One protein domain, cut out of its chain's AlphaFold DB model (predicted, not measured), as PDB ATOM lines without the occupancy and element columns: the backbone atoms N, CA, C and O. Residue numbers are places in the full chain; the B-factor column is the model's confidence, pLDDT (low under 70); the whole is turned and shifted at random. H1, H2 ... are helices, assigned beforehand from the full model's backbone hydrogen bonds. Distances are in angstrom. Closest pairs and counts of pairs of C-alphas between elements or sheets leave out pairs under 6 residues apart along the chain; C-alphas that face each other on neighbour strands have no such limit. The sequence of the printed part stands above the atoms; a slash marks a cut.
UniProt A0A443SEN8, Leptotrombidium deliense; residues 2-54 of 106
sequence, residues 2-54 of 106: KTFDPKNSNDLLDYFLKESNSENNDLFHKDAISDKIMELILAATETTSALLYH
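What this domain is: This is residues 2 to 54 of the 106 residues of a protein of Leptotrombidium deliense (UniProt A0A443SEN8). A small head, made of the looped stretch 2 to 11, the short helices H1 and H2 and the first residues of the long helix H3, has one long arm: residues 38 to 54 of H3 stick out from it. The printed part has 53 residues, with H1, H2 and H3 in that order and no named strand, all helix. It is loose, with a radius of gyration of the C-alphas of 13.8 A, and spans 43 by 23 by 14 A.

How they stand to each other: H1, residues 12 to 19, touches H2, residues 25 to 28; their closest C-alphas, of Glu 19 and Phe 28, are 6.3 A apart. H3, residues 30 to 54, touches H1 with residues 33 to 37 alone; the closest C-alphas, of Phe 16 and Ile 33, are 6.6 A apart. H1 and H3 run opposite ways at a shallow tilt of 22 degrees. H2 and H3 meet only through their link. In H1 and H3 every O i to N i+4 pair is within hydrogen-bond range; H2 is too short for such a pair.

Where its parts are: H1 begins at C-alpha 12 (-12.172, 22.939, -17.198) and is 10.6 A long, H2 5.0 A. H3 measures 36.4 A to C-alpha 54 (-34.762, 39.455, -15.880).

The domain as a whole: The C-alphas farthest apart, of Glu 23 and His 54, are 44.1 A apart. The printed part has no cut, and both links are tight. Residues 2 and 24 have pLDDT under 70.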
ATOM      1  N   LYS A   2      -6.072  23.577  -4.099       62.22
ATOM      2  CA  LYS A   2      -5.912  22.252  -4.721       62.22
ATOM      3  C   LYS A   2      -4.826  22.359  -5.796       62.22
ATOM      4  O   LYS A   2      -4.798  23.338  -6.533       62.22
ATOM      5  N   THR A   3      -3.902  21.408  -5.813       73.00
ATOM      6  CA  THR A   3      -2.861  21.277  -6.838       73.00
ATOM      7  C   THR A   3      -3.400  20.454  -8.002       73.00
ATOM      8  O   THR A   3      -4.146  19.506  -7.758       73.00
ATOM      9  N   PHE A   4      -3.009  20.796  -9.232       78.19
ATOM     10  CA  PHE A   4      -3.361  20.044 -10.439       78.19
ATOM     11  C   PHE A   4      -2.998  18.556 -10.292       78.19
ATOM     12  O   PHE A   4      -1.854  18.231  -9.957       78.19
ATOM     13  N   ASP A   5      -3.963  17.667 -10.538       80.06
ATOM     14  CA  ASP A   5      -3.767  16.215 -10.590       80.06
ATOM     15  C   ASP A   5      -3.962  15.719 -12.037       80.06
ATOM     16  O   ASP A   5      -5.098  15.628 -12.508       80.06
ATOM     17  N   PRO A   6      -2.887  15.327 -12.748       73.62
ATOM     18  CA  PRO A   6      -2.974  14.855 -14.133       73.62
ATOM     19  C   PRO A   6      -3.887  13.635 -14.338       73.62
ATOM     20  O   PRO A   6      -4.324  13.361 -15.461       73.62
ATOM     21  N   LYS A   7      -4.152  12.864 -13.274       76.50
ATOM     22  CA  LYS A   7      -5.000  11.665 -13.317       76.50
ATOM     23  C   LYS A   7      -6.476  11.973 -13.088       76.50
ATOM     24  O   LYS A   7      -7.305  11.117 -13.387       76.50
ATOM     25  N   ASN A   8      -6.802  13.163 -12.589       78.88
ATOM     26  CA  ASN A   8      -8.158  13.531 -12.223       78.88
ATOM     27  C   ASN A   8      -8.456  14.995 -12.582       78.88
ATOM     28  O   ASN A   8      -8.138  15.906 -11.822       78.88
ATOM     29  N   SER A   9      -9.100  15.201 -13.733       81.25
ATOM     30  CA  SER A   9      -9.558  16.521 -14.180       81.25
ATOM     31  C   SER A   9     -10.890  16.851 -13.511       81.25
ATOM     32  O   SER A   9     -11.905  16.255 -13.868       81.25
ATOM     33  N   ASN A  10     -10.899  17.770 -12.542       84.38
ATOM     34  CA  ASN A  10     -12.119  18.100 -11.789       84.38
ATOM     35  C   ASN A  10     -12.853  19.324 -12.342       84.38
ATOM     36  O   ASN A  10     -14.031  19.519 -12.045       84.38
ATOM     37  N   ASP A  11     -12.164  20.142 -13.131       88.19
ATOM     38  CA  ASP A  11     -12.723  21.319 -13.775       88.19
ATOM     39  C   ASP A  11     -12.118  21.542 -15.172       88.19
ATOM     40  O   ASP A  11     -11.302  20.759 -15.669       88.19
ATOM     41  N   LEU A  12     -12.589  22.595 -15.841       88.56
ATOM     42  CA  LEU A  12     -12.172  22.939 -17.198       88.56
ATOM     43  C   LEU A  12     -10.711  23.414 -17.268       88.56
ATOM     44  O   LEU A  12     -10.047  23.190 -18.279       88.56
ATOM     45  N   LEU A  13     -10.198  24.053 -16.212       89.50
ATOM     46  CA  LEU A  13      -8.807  24.496 -16.164       89.50
ATOM     47  C   LEU A  13      -7.878  23.285 -16.053       89.50
ATOM     48  O   LEU A  13      -6.910  23.209 -16.805       89.50
ATOM     49  N   ASP A  14      -8.202  22.316 -15.193       88.81
ATOM     50  CA  ASP A  14      -7.489  21.037 -15.127       88.81
ATOM     51  C   ASP A  14      -7.473  20.349 -16.506       88.81
ATOM     52  O   ASP A  14      -6.437  19.844 -16.945       88.81
ATOM     53  N   TYR A  15      -8.596  20.376 -17.231       88.12
ATOM     54  CA  TYR A  15      -8.683  19.791 -18.571       88.12
ATOM     55  C   TYR A  15      -7.729  20.486 -19.554       88.12
ATOM     56  O   TYR A  15      -6.944  19.822 -20.230       88.12
ATOM     57  N   PHE A  16      -7.730  21.820 -19.596       88.44
ATOM     58  CA  PHE A  16      -6.828  22.578 -20.467       88.44
ATOM     59  C   PHE A  16      -5.350  22.407 -20.092       88.44
ATOM     60  O   PHE A  16      -4.514  22.273 -20.982       88.44
ATOM     61  N   LEU A  17      -5.018  22.341 -18.799       88.31
ATOM     62  CA  LEU A  17      -3.654  22.068 -18.324       88.31
ATOM     63  C   LEU A  17      -3.191  20.643 -18.647       88.31
ATOM     64  O   LEU A  17      -2.003  20.388 -18.840       88.31
ATOM     65  N   LYS A  18      -4.110  19.681 -18.708       87.44
ATOM     66  CA  LYS A  18      -3.785  18.337 -19.182       87.44
ATOM     67  C   LYS A  18      -3.478  18.347 -20.680       87.44
ATOM     68  O   LYS A  18      -2.476  17.761 -21.084       87.44
ATOM     69  N   GLU A  19      -4.285  19.044 -21.476       86.31
ATOM     70  CA  GLU A  19      -4.077  19.166 -22.924       86.31
ATOM     71  C   GLU A  19      -2.835  19.984 -23.296       86.31
ATOM     72  O   GLU A  19      -2.199  19.698 -24.305       86.31
ATOM     73  N   SER A  20      -2.394  20.928 -22.459       85.38
ATOM     74  CA  SER A  20      -1.115  21.622 -22.681       85.38
ATOM     75  C   SER A  20       0.099  20.690 -22.609       85.38
ATOM     76  O   SER A  20       1.166  21.017 -23.116       85.38
ATOM     77  N   ASN A  21      -0.041  19.541 -21.940       81.44
ATOM     78  CA  ASN A  21       0.998  18.519 -21.824       81.44
ATOM     79  C   ASN A  21       0.865  17.408 -22.889       81.44
ATOM     80  O   ASN A  21       1.645  16.454 -22.859       81.44
ATOM     81  N   SER A  22      -0.119  17.496 -23.794       79.50
ATOM     82  CA  SER A  22      -0.328  16.558 -24.903       79.50
ATOM     83  C   SER A  22       0.335  17.061 -26.197       79.50
ATOM     84  O   SER A  22       0.914  18.148 -26.243       79.50
ATOM     85  N   GLU A  23       0.269  16.275 -27.277       70.19
ATOM     86  CA  GLU A  23       0.812  16.658 -28.594       70.19
ATOM     87  C   GLU A  23       0.111  17.899 -29.200       70.19
ATOM     88  O   GLU A  23       0.636  18.501 -30.132       70.19
ATOM     89  N   ASN A  24      -1.026  18.338 -28.636       64.44
ATOM     90  CA  ASN A  24      -1.789  19.532 -29.038       64.44
ATOM     91  C   ASN A  24      -1.342  20.835 -28.340       64.44
ATOM     92  O   ASN A  24      -2.128  21.783 -28.230       64.44
ATOM     93  N   ASN A  25      -0.097  20.908 -27.861       70.00
ATOM     94  CA  ASN A  25       0.420  22.042 -27.084       70.00
ATOM     95  C   ASN A  25       0.241  23.408 -27.786       70.00
ATOM     96  O   ASN A  25      -0.029  24.411 -27.127       70.00
ATOM     97  N   ASP A  26       0.272  23.457 -29.123       75.88
ATOM     98  CA  ASP A  26       0.090  24.703 -29.886       75.88
ATOM     99  C   ASP A  26      -1.234  25.422 -29.558       75.88
ATOM    100  O   ASP A  26      -1.271  26.650 -29.477       75.88
ATOM    101  N   LEU A  27      -2.314  24.675 -29.289       80.50
ATOM    102  CA  LEU A  27      -3.643  25.227 -28.984       80.50
ATOM    103  C   LEU A  27      -3.886  25.478 -27.489       80.50
ATOM    104  O   LEU A  27      -4.876  26.130 -27.136       80.50
ATOM    105  N   PHE A  28      -3.033  24.939 -26.619       84.88
ATOM    106  CA  PHE A  28      -3.210  24.939 -25.164       84.88
ATOM    107  C   PHE A  28      -1.960  25.430 -24.425       84.88
ATOM    108  O   PHE A  28      -1.754  25.118 -23.258       84.88
ATOM    109  N   HIS A  29      -1.131  26.250 -25.067       86.88
ATOM    110  CA  HIS A  29      -0.073  26.960 -24.365       86.88
ATOM    111  C   HIS A  29      -0.669  27.959 -23.355       86.88
ATOM    112  O   HIS A  29      -1.827  28.371 -23.449       86.88
ATOM    113  N   LYS A  30       0.133  28.346 -22.360       86.81
ATOM    114  CA  LYS A  30      -0.321  29.079 -21.168       86.81
ATOM    115  C   LYS A  30      -1.177  30.318 -21.470       86.81
ATOM    116  O   LYS A  30      -2.223  30.486 -20.844       86.81
ATOM    117  N   ASP A  31      -0.743  31.158 -22.406       90.00
ATOM    118  CA  ASP A  31      -1.445  32.402 -22.738       90.00
ATOM    119  C   ASP A  31      -2.780  32.109 -23.439       90.00
ATOM    120  O   ASP A  31      -3.812  32.621 -23.015       90.00
ATOM    121  N   ALA A  32      -2.809  31.162 -24.384       90.81
ATOM    122  CA  ALA A  32      -4.054  30.705 -25.002       90.81
ATOM    123  C   ALA A  32      -5.046  30.096 -23.998       90.81
ATOM    124  O   ALA A  32      -6.251  30.296 -24.140       90.81
ATOM    125  N   ILE A  33      -4.584  29.363 -22.977       92.06
ATOM    126  CA  ILE A  33      -5.469  28.876 -21.904       92.06
ATOM    127  C   ILE A  33      -6.062  30.054 -21.126       92.06
ATOM    128  O   ILE A  33      -7.264  30.061 -20.857       92.06
ATOM    129  N   SER A  34      -5.232  31.039 -20.773       91.62
ATOM    130  CA  SER A  34      -5.676  32.237 -20.056       91.62
ATOM    131  C   SER A  34      -6.735  32.999 -20.852       91.62
ATOM    132  O   SER A  34      -7.792  33.315 -20.306       91.62
ATOM    133  N   ASP A  35      -6.489  33.229 -22.142       93.06
ATOM    134  CA  ASP A  35      -7.413  33.939 -23.029       93.06
ATOM    135  C   ASP A  35      -8.736  33.181 -23.186       93.06
ATOM    136  O   ASP A  35      -9.802  33.767 -23.014       93.06
ATOM    137  N   LYS A  36      -8.691  31.859 -23.403       92.12
ATOM    138  CA  LYS A  36      -9.894  31.014 -23.520       92.12
ATOM    139  C   LYS A  36     -10.743  31.012 -22.254       92.12
ATOM    140  O   LYS A  36     -11.969  31.078 -22.330       92.12
ATOM    141  N   ILE A  37     -10.116  30.904 -21.082       93.38
ATOM    142  CA  ILE A  37     -10.836  30.940 -19.803       93.38
ATOM    143  C   ILE A  37     -11.445  32.323 -19.581       93.38
ATOM    144  O   ILE A  37     -12.596  32.413 -19.158       93.38
ATOM    145  N   MET A  38     -10.700  33.389 -19.882       94.50
ATOM    146  CA  MET A  38     -11.198  34.756 -19.767       94.50
ATOM    147  C   MET A  38     -12.409  34.979 -20.674       94.50
ATOM    148  O   MET A  38     -13.445  35.439 -20.201       94.50
ATOM    149  N   GLU A  39     -12.307  34.606 -21.949       95.38
ATOM    150  CA  GLU A  39     -13.396  34.718 -22.921       95.38
ATOM    151  C   GLU A  39     -14.636  33.947 -22.458       95.38
ATOM    152  O   GLU A  39     -15.736  34.501 -22.434       95.38
ATOM    153  N   LEU A  40     -14.458  32.701 -22.006       95.00
ATOM    154  CA  LEU A  40     -15.553  31.881 -21.499       95.00
ATOM    155  C   LEU A  40     -16.237  32.523 -20.284       95.00
ATOM    156  O   LEU A  40     -17.465  32.562 -20.223       95.00
ATOM    157  N   ILE A  41     -15.459  33.023 -19.319       95.38
ATOM    158  CA  ILE A  41     -16.003  33.667 -18.118       95.38
ATOM    159  C   ILE A  41     -16.754  34.942 -18.495       95.38
ATOM    160  O   ILE A  41     -17.854  35.150 -17.987       95.38
ATOM    161  N   LEU A  42     -16.204  35.779 -19.377       96.31
ATOM    162  CA  LEU A  42     -16.856  37.016 -19.810       96.31
ATOM    163  C   LEU A  42     -18.177  36.722 -20.528       96.31
ATOM    164  O   LEU A  42     -19.221  37.222 -20.105       96.31
ATOM    165  N   ALA A  43     -18.158  35.834 -21.525       95.62
ATOM    166  CA  ALA A  43     -19.350  35.443 -22.274       95.62
ATOM    167  C   ALA A  43     -20.440  34.841 -21.366       95.62
ATOM    168  O   ALA A  43     -21.623  35.180 -21.484       95.62
ATOM    169  N   ALA A  44     -20.054  33.975 -20.423       94.31
ATOM    170  CA  ALA A  44     -20.985  33.369 -19.472       94.31
ATOM    171  C   ALA A  44     -21.526  34.384 -18.452       94.31
ATOM    172  O   ALA A  44     -22.698  34.315 -18.078       94.31
ATOM    173  N   THR A  45     -20.693  35.325 -17.999       96.56
ATOM    174  CA  THR A  45     -21.073  36.313 -16.980       96.56
ATOM    175  C   THR A  45     -22.103  37.290 -17.521       96.56
ATOM    176  O   THR A  45     -23.125  37.512 -16.871       96.56
ATOM    177  N   GLU A  46     -21.881  37.854 -18.708       94.25
ATOM    178  CA  GLU A  46     -22.813  38.813 -19.312       94.25
ATOM    179  C   GLU A  46     -24.190  38.179 -19.541       94.25
ATOM    180  O   GLU A  46     -25.201  38.682 -19.046       94.25
ATOM    181  N   THR A  47     -24.226  37.020 -20.199       94.56
ATOM    182  CA  THR A  47     -25.479  36.321 -20.521       94.56
ATOM    183  C   THR A  47     -26.222  35.835 -19.274       94.56
ATOM    184  O   THR A  47     -27.420  36.085 -19.128       94.56
ATOM    185  N   THR A  48     -25.524  35.203 -18.324       95.75
ATOM    186  CA  THR A  48     -26.158  34.670 -17.104       95.75
ATOM    187  C   THR A  48     -26.615  35.791 -16.171       95.75
ATOM    188  O   THR A  48     -27.683  35.686 -15.566       95.75
ATOM    189  N   SER A  49     -25.856  36.886 -16.053       96.06
ATOM    190  CA  SER A  49     -26.257  38.021 -15.210       96.06
ATOM    191  C   SER A  49     -27.502  38.729 -15.748       96.06
ATOM    192  O   SER A  49     -28.420  39.003 -14.972       96.06
ATOM    193  N   ALA A  50     -27.585  38.947 -17.066       93.88
ATOM    194  CA  ALA A  50     -28.773  39.496 -17.712       93.88
ATOM    195  C   ALA A  50     -29.992  38.590 -17.488       93.88
ATOM    196  O   ALA A  50     -31.056  39.053 -17.070       93.88
ATOM    197  N   LEU A  51     -29.820  37.280 -17.676       95.44
ATOM    198  CA  LEU A  51     -30.884  36.312 -17.446       95.44
ATOM    199  C   LEU A  51     -31.381  36.319 -15.994       95.44
ATOM    200  O   LEU A  51     -32.591  36.343 -15.756       95.44
ATOM    201  N   LEU A  52     -30.474  36.317 -15.012       96.19
ATOM    202  CA  LEU A  52     -30.831  36.367 -13.591       96.19
ATOM    203  C   LEU A  52     -31.553  37.668 -13.239       96.19
ATOM    204  O   LEU A  52     -32.553  37.637 -12.519       96.19
ATOM    205  N   TYR A  53     -31.088  38.798 -13.777       95.88
ATOM    206  CA  TYR A  53     -31.748  40.089 -13.603       95.88
ATOM    207  C   TYR A  53     -33.203  40.031 -14.082       95.88
ATOM    208  O   TYR A  53     -34.123  40.347 -13.326       95.88
ATOM    209  N   HIS A  54     -33.424  39.563 -15.311       94.38
ATOM    210  CA  HIS A  54     -34.762  39.455 -15.880       94.38
ATOM    211  C   HIS A  54     -35.636  38.429 -15.154       94.38
ATOM    212  O   HIS A  54     -36.812  38.699 -14.909       94.38
TER     213      HIS A  54